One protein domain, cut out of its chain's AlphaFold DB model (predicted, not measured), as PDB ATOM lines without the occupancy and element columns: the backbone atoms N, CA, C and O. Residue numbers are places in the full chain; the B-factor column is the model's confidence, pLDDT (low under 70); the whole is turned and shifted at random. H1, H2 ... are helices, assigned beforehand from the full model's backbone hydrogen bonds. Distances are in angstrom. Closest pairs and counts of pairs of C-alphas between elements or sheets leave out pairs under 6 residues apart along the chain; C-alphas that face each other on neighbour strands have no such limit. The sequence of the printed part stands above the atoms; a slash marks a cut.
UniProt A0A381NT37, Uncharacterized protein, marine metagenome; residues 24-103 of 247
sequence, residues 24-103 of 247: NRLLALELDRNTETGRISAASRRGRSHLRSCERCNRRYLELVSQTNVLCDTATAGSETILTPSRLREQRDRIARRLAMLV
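This is residues 24 to 103 of the 247 residues of an uncharacterized protein of marine metagenome (UniProt A0A381NT37). One long helix, H3, makes most of the length; near its first end H2 and H1 fold back as a small head, and beyond its last end H4 turns off as a free arm. The printed part has 80 residues with four named helices, in the order H1, H2, H3, H4, and no named strand: all helix. It is extended, with a radius of gyration of the C-alphas of 19.7 A and spans of 59 by 29 by 17 A.

Find C-alpha 55 at (121.966, -45.541, 66.539); from there H3, residues 55 to 82, runs 40.8 A. Before it come H1, residues 24 to 33, 14.2 A, and H2, residues 42 to 53, 17.1 A. H4, residues 85 to 102, runs 25.8 A to C-alpha 102 at (129.887, 10.191, 50.131).

With residues 61 to 65 alone H3 touches H1 at a steep tilt of 58 degrees; the closest C-alphas, of Leu 26 and Tyr 61, are 6.0 A apart. H2 and H3 touch only at the corner, closest at the C-alphas of Leu 51 and Asn 58, 4.9 A. With residues 44 to 48 alone H2 touches H1, about perpendicular at 76 degrees; the closest C-alphas, of Leu 29 and Ser 44, are 5.6 A apart. H4 is apart from H1, H2 and H3. Every O i to N i+4 pair is within hydrogen-bond range in H1, H2 and H4, and 22 of 24 in H3.

The C-alphas farthest apart, of Ser 53 and Met 101, are 60.4 A apart. The printed part has no cut and no long link. Residues 36 to 39 and 103 have pLDDT under 70.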
ATOM      1  N   ASN A  24     126.667 -35.355  53.928       89.56
ATOM      2  CA  ASN A  24     125.984 -34.140  53.466       89.56
ATOM      3  C   ASN A  24     124.578 -33.980  54.063       89.56
ATOM      4  O   ASN A  24     124.114 -32.864  54.280       89.56
ATOM      5  N   ARG A  25     123.875 -35.088  54.343       90.69
ATOM      6  CA  ARG A  25     122.571 -35.037  55.018       90.69
ATOM      7  C   ARG A  25     122.695 -34.782  56.513       90.69
ATOM      8  O   ARG A  25     121.820 -34.117  57.049       90.69
ATOM      9  N   LEU A  26     123.743 -35.277  57.169       92.50
ATOM     10  CA  LEU A  26     124.029 -34.955  58.570       92.50
ATOM     11  C   LEU A  26     124.429 -33.479  58.728       92.50
ATOM     12  O   LEU A  26     123.912 -32.811  59.615       92.50
ATOM     13  N   LEU A  27     125.245 -32.951  57.812       90.44
ATOM     14  CA  LEU A  27     125.613 -31.533  57.751       90.44
ATOM     15  C   LEU A  27     124.400 -30.632  57.508       90.44
ATOM     16  O   LEU A  27     124.204 -29.655  58.219       90.44
ATOM     17  N   ALA A  28     123.539 -30.987  56.552       88.50
ATOM     18  CA  ALA A  28     122.317 -30.229  56.294       88.50
ATOM     19  C   ALA A  28     121.382 -30.185  57.516       88.50
ATOM     20  O   ALA A  28     120.737 -29.171  57.756       88.50
ATOM     21  N   LEU A  29     121.318 -31.265  58.306       91.00
ATOM     22  CA  LEU A  29     120.552 -31.287  59.557       91.00
ATOM     23  C   LEU A  29     121.110 -30.323  60.606       91.00
ATOM     24  O   LEU A  29     120.330 -29.767  61.380       91.00
ATOM     25  N   GLU A  30     122.432 -30.158  60.641       90.56
ATOM     26  CA  GLU A  30     123.106 -29.258  61.570       90.56
ATOM     27  C   GLU A  30     122.978 -27.793  61.151       90.56
ATOM     28  O   GLU A  30     122.663 -26.939  61.973       90.56
ATOM     29  N   LEU A  31     123.099 -27.506  59.856       86.38
ATOM     30  CA  LEU A  31     122.840 -26.171  59.317       86.38
ATOM     31  C   LEU A  31     121.385 -25.747  59.548       86.38
ATOM     32  O   LEU A  31     121.147 -24.649  60.039       86.38
ATOM     33  N   ASP A  32     120.419 -26.639  59.298       85.88
ATOM     34  CA  ASP A  32     119.001 -26.366  59.566       85.88
ATOM     35  C   ASP A  32     118.735 -26.128  61.071       85.88
ATOM     36  O   ASP A  32     117.806 -25.395  61.411       85.88
ATOM     37  N   ARG A  33     119.537 -26.705  61.987       82.00
ATOM     38  CA  ARG A  33     119.425 -26.463  63.443       82.00
ATOM     39  C   ARG A  33     119.758 -25.016  63.805       82.00
ATOM     40  O   ARG A  33     119.101 -24.461  64.678       82.00
ATOM     41  N   ASN A  34     120.745 -24.436  63.126       71.06
ATOM     42  CA  ASN A  34     121.262 -23.096  63.404       71.06
ATOM     43  C   ASN A  34     120.521 -21.995  62.632       71.06
ATOM     44  O   ASN A  34     120.862 -20.821  62.746       71.06
ATOM     45  N   THR A  35     119.511 -22.351  61.834       73.56
ATOM     46  CA  THR A  35     118.656 -21.351  61.194       73.56
ATOM     47  C   THR A  35     117.585 -20.875  62.173       73.56
ATOM     48  O   THR A  35     116.640 -21.595  62.484       73.56
ATOM     49  N   GLU A  36     117.705 -19.619  62.608       57.56
ATOM     50  CA  GLU A  36     116.772 -18.923  63.516       57.56
ATOM     51  C   GLU A  36     115.309 -18.951  63.021       57.56
ATOM     52  O   GLU A  36     114.359 -18.799  63.781       57.56
ATOM     53  N   THR A  37     115.104 -19.182  61.721       62.75
ATOM     54  CA  THR A  37     113.795 -19.077  61.058       62.75
ATOM     55  C   THR A  37     112.791 -20.177  61.421       62.75
ATOM     56  O   THR A  37     111.668 -20.156  60.917       62.75
ATOM     57  N   GLY A  38     113.151 -21.165  62.253       60.03
ATOM     58  CA  GLY A  38     112.240 -22.210  62.751       60.03
ATOM     59  C   GLY A  38     111.643 -23.139  61.677       60.03
ATOM     60  O   GLY A  38     110.967 -24.124  61.992       60.03
ATOM     61  N   ARG A  39     111.903 -22.880  60.390       67.75
ATOM     62  CA  ARG A  39     111.408 -23.655  59.252       67.75
ATOM     63  C   ARG A  39     112.307 -24.855  59.004       67.75
ATOM     64  O   ARG A  39     113.125 -24.877  58.093       67.75
ATOM     65  N   ILE A  40     112.095 -25.912  59.780       75.12
ATOM     66  CA  ILE A  40     112.757 -27.196  59.529       75.12
ATOM     67  C   ILE A  40     112.235 -27.765  58.205       75.12
ATOM     68  O   ILE A  40     111.034 -28.020  58.063       75.12
ATOM     69  N   SER A  41     113.123 -28.019  57.242       81.88
ATOM     70  CA  SER A  41     112.738 -28.614  55.960       81.88
ATOM     71  C   SER A  41     112.107 -30.009  56.142       81.88
ATOM     72  O   SER A  41     112.392 -30.745  57.092       81.88
ATOM     73  N   ALA A  42     111.238 -30.432  55.214       83.06
ATOM     74  CA  ALA A  42     110.647 -31.777  55.263       83.06
ATOM     75  C   ALA A  42     111.714 -32.890  55.199       83.06
ATOM     76  O   ALA A  42     111.558 -33.952  55.806       83.06
ATOM     77  N   ALA A  43     112.819 -32.637  54.489       81.12
ATOM     78  CA  ALA A  43     113.977 -33.523  54.460       81.12
ATOM     79  C   ALA A  43     114.636 -33.627  55.842       81.12
ATOM     80  O   ALA A  43     114.912 -34.739  56.292       81.12
ATOM     81  N   SER A  44     114.791 -32.504  56.541       86.62
ATOM     82  CA  SER A  44     115.364 -32.475  57.883       86.62
ATOM     83  C   SER A  44     114.468 -33.133  58.927       86.62
ATOM     84  O   SER A  44     114.958 -33.890  59.761       86.62
ATOM     85  N   ARG A  45     113.138 -32.996  58.831       87.75
ATOM     86  CA  ARG A  45     112.213 -33.767  59.686       87.75
ATOM     87  C   ARG A  45     112.396 -35.279  59.526       87.75
ATOM     88  O   ARG A  45     112.506 -35.992  60.523       87.75
ATOM     89  N   ARG A  46     112.485 -35.771  58.284       88.56
ATOM     90  CA  ARG A  46     112.744 -37.198  58.004       88.56
ATOM     91  C   ARG A  46     114.115 -37.640  58.513       88.56
ATOM     92  O   ARG A  46     114.213 -38.694  59.134       88.56
ATOM     93  N   GLY A  47     115.147 -36.821  58.310       89.94
ATOM     94  CA  GLY A  47     116.488 -37.075  58.837       89.94
ATOM     95  C   GLY A  47     116.498 -37.203  60.361       89.94
ATOM     96  O   GLY A  47     116.987 -38.200  60.882       89.94
ATOM     97  N   ARG A  48     115.853 -36.278  61.085       91.12
ATOM     98  CA  ARG A  48     115.724 -36.338  62.555       91.12
ATOM     99  C   ARG A  48     114.948 -37.567  63.024       91.12
ATOM    100  O   ARG A  48     115.336 -38.189  64.008       91.12
ATOM    101  N   SER A  49     113.884 -37.951  62.316       90.69
ATOM    102  CA  SER A  49     113.164 -39.199  62.605       90.69
ATOM    103  C   SER A  49     114.068 -40.421  62.443       90.69
ATOM    104  O   SER A  49     114.033 -41.322  63.277       90.69
ATOM    105  N   HIS A  50     114.904 -40.442  61.403       92.75
ATOM    106  CA  HIS A  50     115.859 -41.524  61.196       92.75
ATOM    107  C   HIS A  50     116.907 -41.581  62.314       92.75
ATOM    108  O   HIS A  50     117.159 -42.669  62.824       92.75
ATOM    109  N   LEU A  51     117.454 -40.439  62.756       93.38
ATOM    110  CA  LEU A  51     118.417 -40.384  63.867       93.38
ATOM    111  C   LEU A  51     117.858 -40.992  65.162       93.38
ATOM    112  O   LEU A  51     118.569 -41.720  65.840       93.38
ATOM    113  N   ARG A  52     116.565 -40.793  65.456       91.75
ATOM    114  CA  ARG A  52     115.900 -41.421  66.617       91.75
ATOM    115  C   ARG A  52     115.803 -42.946  66.511       91.75
ATOM    116  O   ARG A  52     115.713 -43.622  67.528       91.75
ATOM    117  N   SER A  53     115.782 -43.476  65.290       91.00
ATOM    118  CA  SER A  53     115.618 -44.911  65.016       91.00
ATOM    119  C   SER A  53     116.929 -45.648  64.712       91.00
ATOM    120  O   SER A  53     116.987 -46.870  64.830       91.00
ATOM    121  N   CYS A  54     117.985 -44.934  64.305       92.94
ATOM    122  CA  CYS A  54     119.242 -45.513  63.840       92.94
ATOM    123  C   CYS A  54     120.430 -45.021  64.672       92.94
ATOM    124  O   CYS A  54     121.002 -43.962  64.406       92.94
ATOM    125  N   GLU A  55     120.871 -45.858  65.613       92.81
ATOM    126  CA  GLU A  55     121.966 -45.541  66.539       92.81
ATOM    127  C   GLU A  55     123.296 -45.226  65.833       92.81
ATOM    128  O   GLU A  55     124.046 -44.346  66.247       92.81
ATOM    129  N   ARG A  56     123.590 -45.892  64.708       93.00
ATOM    130  CA  ARG A  56     124.811 -45.623  63.930       93.00
ATOM    131  C   ARG A  56     124.819 -44.209  63.348       93.00
ATOM    132  O   ARG A  56     125.849 -43.542  63.383       93.00
ATOM    133  N   CYS A  57     123.695 -43.771  62.782       93.94
ATOM    134  CA  CYS A  57     123.573 -42.418  62.249       93.94
ATOM    135  C   CYS A  57     123.538 -41.386  63.377       93.94
ATOM    136  O   CYS A  57     124.141 -40.332  63.218       93.94
ATOM    137  N   ASN A  58     122.913 -41.711  64.514       95.12
ATOM    138  CA  ASN A  58     122.917 -40.861  65.701       95.12
ATOM    139  C   ASN A  58     124.340 -40.609  66.219       95.12
ATOM    140  O   ASN A  58     124.735 -39.463  66.385       95.12
ATOM    141  N   ARG A  59     125.153 -41.660  66.371       96.06
ATOM    142  CA  ARG A  59     126.552 -41.525  66.801       96.06
ATOM    143  C   ARG A  59     127.376 -40.651  65.859       96.06
ATOM    144  O   ARG A  59     128.047 -39.739  66.320       96.06
ATOM    145  N   ARG A  60     127.283 -40.899  64.546       95.62
ATOM    146  CA  ARG A  60     127.980 -40.090  63.530       95.62
ATOM    147  C   ARG A  60     127.526 -38.631  63.544       95.62
ATOM    148  O   ARG A  60     128.335 -37.742  63.329       95.62
ATOM    149  N   TYR A  61     126.239 -38.388  63.785       95.38
ATOM    150  CA  TYR A  61     125.711 -37.035  63.927       95.38
ATOM    151  C   TYR A  61     126.269 -36.343  65.175       95.38
ATOM    152  O   TYR A  61     126.726 -35.216  65.073       95.38
ATOM    153  N   LEU A  62     126.296 -37.012  66.331       95.75
ATOM    154  CA  LEU A  62     126.853 -36.435  67.561       95.75
ATOM    155  C   LEU A  62     128.353 -36.137  67.439       95.75
ATOM    156  O   LEU A  62     128.810 -35.106  67.925       95.75
ATOM    157  N   GLU A  63     129.104 -37.004  66.761       96.25
ATOM    158  CA  GLU A  63     130.515 -36.765  66.442       96.25
ATOM    159  C   GLU A  63     130.682 -35.514  65.572       96.25
ATOM    160  O   GLU A  63     131.440 -34.615  65.934       96.25
ATOM    161  N   LEU A  64     129.899 -35.399  64.495       94.88
ATOM    162  CA  LEU A  64     129.885 -34.212  63.642       94.88
ATOM    163  C   LEU A  64     129.559 -32.938  64.439       94.88
ATOM    164  O   LEU A  64     130.280 -31.954  64.324       94.88
ATOM    165  N   VAL A  65     128.522 -32.972  65.282       94.62
ATOM    166  CA  VAL A  65     128.123 -31.835  66.133       94.62
ATOM    167  C   VAL A  65     129.250 -31.430  67.081       94.62
ATOM    168  O   VAL A  65     129.503 -30.245  67.280       94.62
ATOM    169  N   SER A  66     129.952 -32.404  67.664       95.19
ATOM    170  CA  SER A  66     131.086 -32.112  68.543       95.19
ATOM    171  C   SER A  66     132.221 -31.413  67.793       95.19
ATOM    172  O   SER A  66     132.761 -30.428  68.288       95.19
ATOM    173  N   GLN A  67     132.523 -31.851  66.568       94.25
ATOM    174  CA  GLN A  67     133.552 -31.241  65.727       94.25
ATOM    175  C   GLN A  67     133.158 -29.823  65.304       94.25
ATOM    176  O   GLN A  67     133.974 -28.910  65.405       94.25
ATOM    177  N   THR A  68     131.906 -29.607  64.885       92.44
ATOM    178  CA  THR A  68     131.427 -28.271  64.507       92.44
ATOM    179  C   THR A  68     131.435 -27.311  65.688       92.44
ATOM    180  O   THR A  68     131.832 -26.165  65.517       92.44
ATOM    181  N   ASN A  69     131.068 -27.771  66.888       93.06
ATOM    182  CA  ASN A  69     131.105 -26.929  68.084       93.06
ATOM    183  C   ASN A  69     132.539 -26.520  68.434       93.06
ATOM    184  O   ASN A  69     132.780 -25.345  68.662       93.06
ATOM    185  N   VAL A  70     133.505 -27.444  68.379       95.12
ATOM    186  CA  VAL A  70     134.923 -27.115  68.612       95.12
ATOM    187  C   VAL A  70     135.427 -26.077  67.603       95.12
ATOM    188  O   VAL A  70     136.122 -25.131  67.978       95.12
ATOM    189  N   LEU A  71     135.064 -26.210  66.324       91.38
ATOM    190  CA  LEU A  71     135.409 -25.219  65.297       91.38
ATOM    191  C   LEU A  71     134.759 -23.852  65.559       91.38
ATOM    192  O   LEU A  71     135.417 -22.827  65.405       91.38
ATOM    193  N   CYS A  72     133.494 -23.819  65.978       89.62
ATOM    194  CA  CYS A  72     132.825 -22.579  66.366       89.62
ATOM    195  C   CYS A  72     133.484 -21.941  67.595       89.62
ATOM    196  O   CYS A  72     133.824 -20.767  67.541       89.62
ATOM    197  N   ASP A  73     133.737 -22.708  68.655       91.19
ATOM    198  CA  ASP A  73     134.331 -22.209  69.898       91.19
ATOM    199  C   ASP A  73     135.732 -21.630  69.647       91.19
ATOM    200  O   ASP A  73     136.062 -20.541  70.118       91.19
ATOM    201  N   THR A  74     136.548 -22.325  68.849       90.19
ATOM    202  CA  THR A  74     137.881 -21.845  68.448       90.19
ATOM    203  C   THR A  74     137.817 -20.594  67.578       90.19
ATOM    204  O   THR A  74     138.595 -19.662  67.798       90.19
ATOM    205  N   ALA A  75     136.881 -20.530  66.628       87.94
ATOM    206  CA  ALA A  75     136.675 -19.345  65.803       87.94
ATOM    207  C   ALA A  75     136.213 -18.145  66.641       87.94
ATOM    208  O   ALA A  75     136.745 -17.046  66.477       87.94
ATOM    209  N   THR A  76     135.279 -18.348  67.573       86.81
ATOM    210  CA  THR A  76     134.774 -17.299  68.462       86.81
ATOM    211  C   THR A  76     135.878 -16.793  69.385       86.81
ATOM    212  O   THR A  76     136.145 -15.591  69.386       86.81
ATOM    213  N   ALA A  77     136.599 -17.688  70.067       84.56
ATOM    214  CA  ALA A  77     137.710 -17.316  70.940       84.56
ATOM    215  C   ALA A  77     138.812 -16.554  70.182       84.56
ATOM    216  O   ALA A  77     139.284 -15.517  70.645       84.56
ATOM    217  N   GLY A  78     139.188 -17.014  68.983       81.56
ATOM    218  CA  GLY A  78     140.139 -16.303  68.128       81.56
ATOM    219  C   GLY A  78     139.618 -14.931  67.691       81.56
ATOM    220  O   GLY A  78     140.350 -13.941  67.739       81.56
ATOM    221  N   SER A  79     138.340 -14.840  67.323       82.12
ATOM    222  CA  SER A  79     137.735 -13.591  66.859       82.12
ATOM    223  C   SER A  79     137.696 -12.516  67.943       82.12
ATOM    224  O   SER A  79     138.036 -11.376  67.650       82.12
ATOM    225  N   GLU A  80     137.382 -12.858  69.195       81.31
ATOM    226  CA  GLU A  80     137.294 -11.889  70.295       81.31
ATOM    227  C   GLU A  80     138.651 -11.252  70.626       81.31
ATOM    228  O   GLU A  80     138.711 -10.078  71.003       81.31
ATOM    229  N   THR A  81     139.753 -11.985  70.416       80.81
ATOM    230  CA  THR A  81     141.108 -11.441  70.609       80.81
ATOM    231  C   THR A  81     141.480 -10.386  69.564       80.81
ATOM    232  O   THR A  81     142.155  -9.406  69.883       80.81
ATOM    233  N   ILE A  82     141.024 -10.550  68.318       84.56
ATOM    234  CA  ILE A  82     141.362  -9.661  67.194       84.56
ATOM    235  C   ILE A  82     140.344  -8.518  67.073       84.56
ATOM    236  O   ILE A  82     140.717  -7.352  66.887       84.56
ATOM    237  N   LEU A  83     139.059  -8.857  67.188       81.31
ATOM    238  CA  LEU A  83     137.888  -7.997  67.029       81.31
ATOM    239  C   LEU A  83     137.361  -7.544  68.390       81.31
ATOM    240  O   LEU A  83     136.211  -7.787  68.756       81.31
ATOM    241  N   THR A  84     138.202  -6.842  69.143       89.50
ATOM    242  CA  THR A  84     137.760  -6.254  70.406       89.50
ATOM    243  C   THR A  84     136.582  -5.292  70.173       89.50
ATOM    244  O   THR A  84     136.507  -4.618  69.135       89.50
ATOM    245  N   PRO A  85     135.648  -5.164  71.131       85.38
ATOM    246  CA  PRO A  85     134.463  -4.324  70.955       85.38
ATOM    247  C   PRO A  85     134.812  -2.851  70.703       85.38
ATOM    248  O   PRO A  85     134.065  -2.152  70.022       85.38
ATOM    249  N   SER A  86     135.951  -2.372  71.212       86.81
ATOM    250  CA  SER A  86     136.462  -1.027  70.936       86.81
ATOM    251  C   SER A  86     136.909  -0.860  69.482       86.81
ATOM    252  O   SER A  86     136.497   0.106  68.844       86.81
ATOM    253  N   ARG A  87     137.669  -1.816  68.927       88.50
ATOM    254  CA  ARG A  87     138.085  -1.797  67.512       88.50
ATOM    255  C   ARG A  87     136.896  -1.837  66.563       88.50
ATOM    256  O   ARG A  87     136.883  -1.105  65.576       88.50
ATOM    257  N   LEU A  88     135.875  -2.631  66.883       92.69
ATOM    258  CA  LEU A  88     134.641  -2.676  66.096       92.69
ATOM    259  C   LEU A  88     133.889  -1.339  66.114       92.69
ATOM    260  O   LEU A  88     133.367  -0.930  65.081       92.69
ATOM    261  N   ARG A  89     133.831  -0.642  67.259       90.00
ATOM    262  CA  ARG A  89     133.235   0.706  67.331       90.00
ATOM    263  C   ARG A  89     134.024   1.701  66.491       90.00
ATOM    264  O   ARG A  89     133.435   2.382  65.665       90.00
ATOM    265  N   GLU A  90     135.348   1.709  66.614       92.44
ATOM    266  CA  GLU A  90     136.193   2.612  65.832       92.44
ATOM    267  C   GLU A  90     136.071   2.353  64.320       92.44
ATOM    268  O   GLU A  90     135.978   3.293  63.527       92.44
ATOM    269  N   GLN A  91     136.026   1.082  63.906       92.75
ATOM    270  CA  GLN A  91     135.760   0.715  62.515       92.75
ATOM    271  C   GLN A  91     134.382   1.194  62.058       92.75
ATOM    272  O   GLN A  91     134.290   1.784  60.983       92.75
ATOM    273  N   ARG A  92     133.330   0.984  62.860       91.62
ATOM    274  CA  ARG A  92     131.976   1.464  62.543       91.62
ATOM    275  C   ARG A  92     131.941   2.979  62.395       91.62
ATOM    276  O   ARG A  92     131.422   3.456  61.393       91.62
ATOM    277  N   ASP A  93     132.565   3.722  63.302       90.94
ATOM    278  CA  ASP A  93     132.636   5.184  63.231       90.94
ATOM    279  C   ASP A  93     133.408   5.651  61.994       90.94
ATOM    280  O   ASP A  93     133.033   6.617  61.331       90.94
ATOM    281  N   ARG A  94     134.492   4.951  61.639       91.12
ATOM    282  CA  ARG A  94     135.277   5.242  60.435       91.12
ATOM    283  C   ARG A  94     134.474   4.985  59.160       91.12
ATOM    284  O   ARG A  94     134.543   5.799  58.241       91.12
ATOM    285  N   ILE A  95     133.721   3.887  59.106       86.38
ATOM    286  CA  ILE A  95     132.818   3.571  57.992       86.38
ATOM    287  C   ILE A  95     131.702   4.616  57.919       86.38
ATOM    288  O   ILE A  95     131.483   5.177  56.852       86.38
ATOM    289  N   ALA A  96     131.068   4.952  59.044       83.88
ATOM    290  CA  ALA A  96     130.013   5.960  59.113       83.88
ATOM    291  C   ALA A  96     130.500   7.330  58.624       83.88
ATOM    292  O   ALA A  96     129.842   7.948  57.794       83.88
ATOM    293  N   ARG A  97     131.694   7.773  59.047       82.69
ATOM    294  CA  ARG A  97     132.314   9.011  58.545       82.69
ATOM    295  C   ARG A  97     132.570   8.965  57.039       82.69
ATOM    296  O   ARG A  97     132.314   9.949  56.356       82.69
ATOM    297  N   ARG A  98     133.062   7.838  56.510       81.25
ATOM    298  CA  ARG A  98     133.270   7.672  55.060       81.25
ATOM    299  C   ARG A  98     131.960   7.735  54.287       81.25
ATOM    300  O   ARG A  98     131.900   8.427  53.281       81.25
ATOM    301  N   LEU A  99     130.920   7.066  54.775       83.56
ATOM    302  CA  LEU A  99     129.595   7.116  54.161       83.56
ATOM    303  C   LEU A  99     129.011   8.531  54.217       83.56
ATOM    304  O   LEU A  99     128.537   9.014  53.199       83.56
ATOM    305  N   ALA A 100     129.126   9.232  55.346       79.56
ATOM    306  CA  ALA A 100     128.651  10.609  55.484       79.56
ATOM    307  C   ALA A 100     129.316  11.579  54.490       79.56
ATOM    308  O   ALA A 100     128.657  12.484  53.999       79.56
ATOM    309  N   MET A 101     130.598  11.379  54.157       76.25
ATOM    310  CA  MET A 101     131.288  12.182  53.133       76.25
ATOM    311  C   MET A 101     130.832  11.862  51.697       76.25
ATOM    312  O   MET A 101     130.919  12.720  50.819       76.25
ATOM    313  N   LEU A 102     130.365  10.636  51.447       74.00
ATOM    314  CA  LEU A 102     129.887  10.191  50.131       74.00
ATOM    315  C   LEU A 102     128.415  10.556  49.887       74.00
ATOM    316  O   LEU A 102     128.023  10.814  48.749       74.00
ATOM    317  N   VAL A 103     127.604  10.621  50.947       65.62
ATOM    318  CA  VAL A 103     126.202  11.060  50.896       65.62
ATOM    319  C   VAL A 103     126.164  12.565  50.602       65.62
ATOM    320  O   VAL A 103     126.251  13.395  51.500       65.62
TER     321      VAL A 103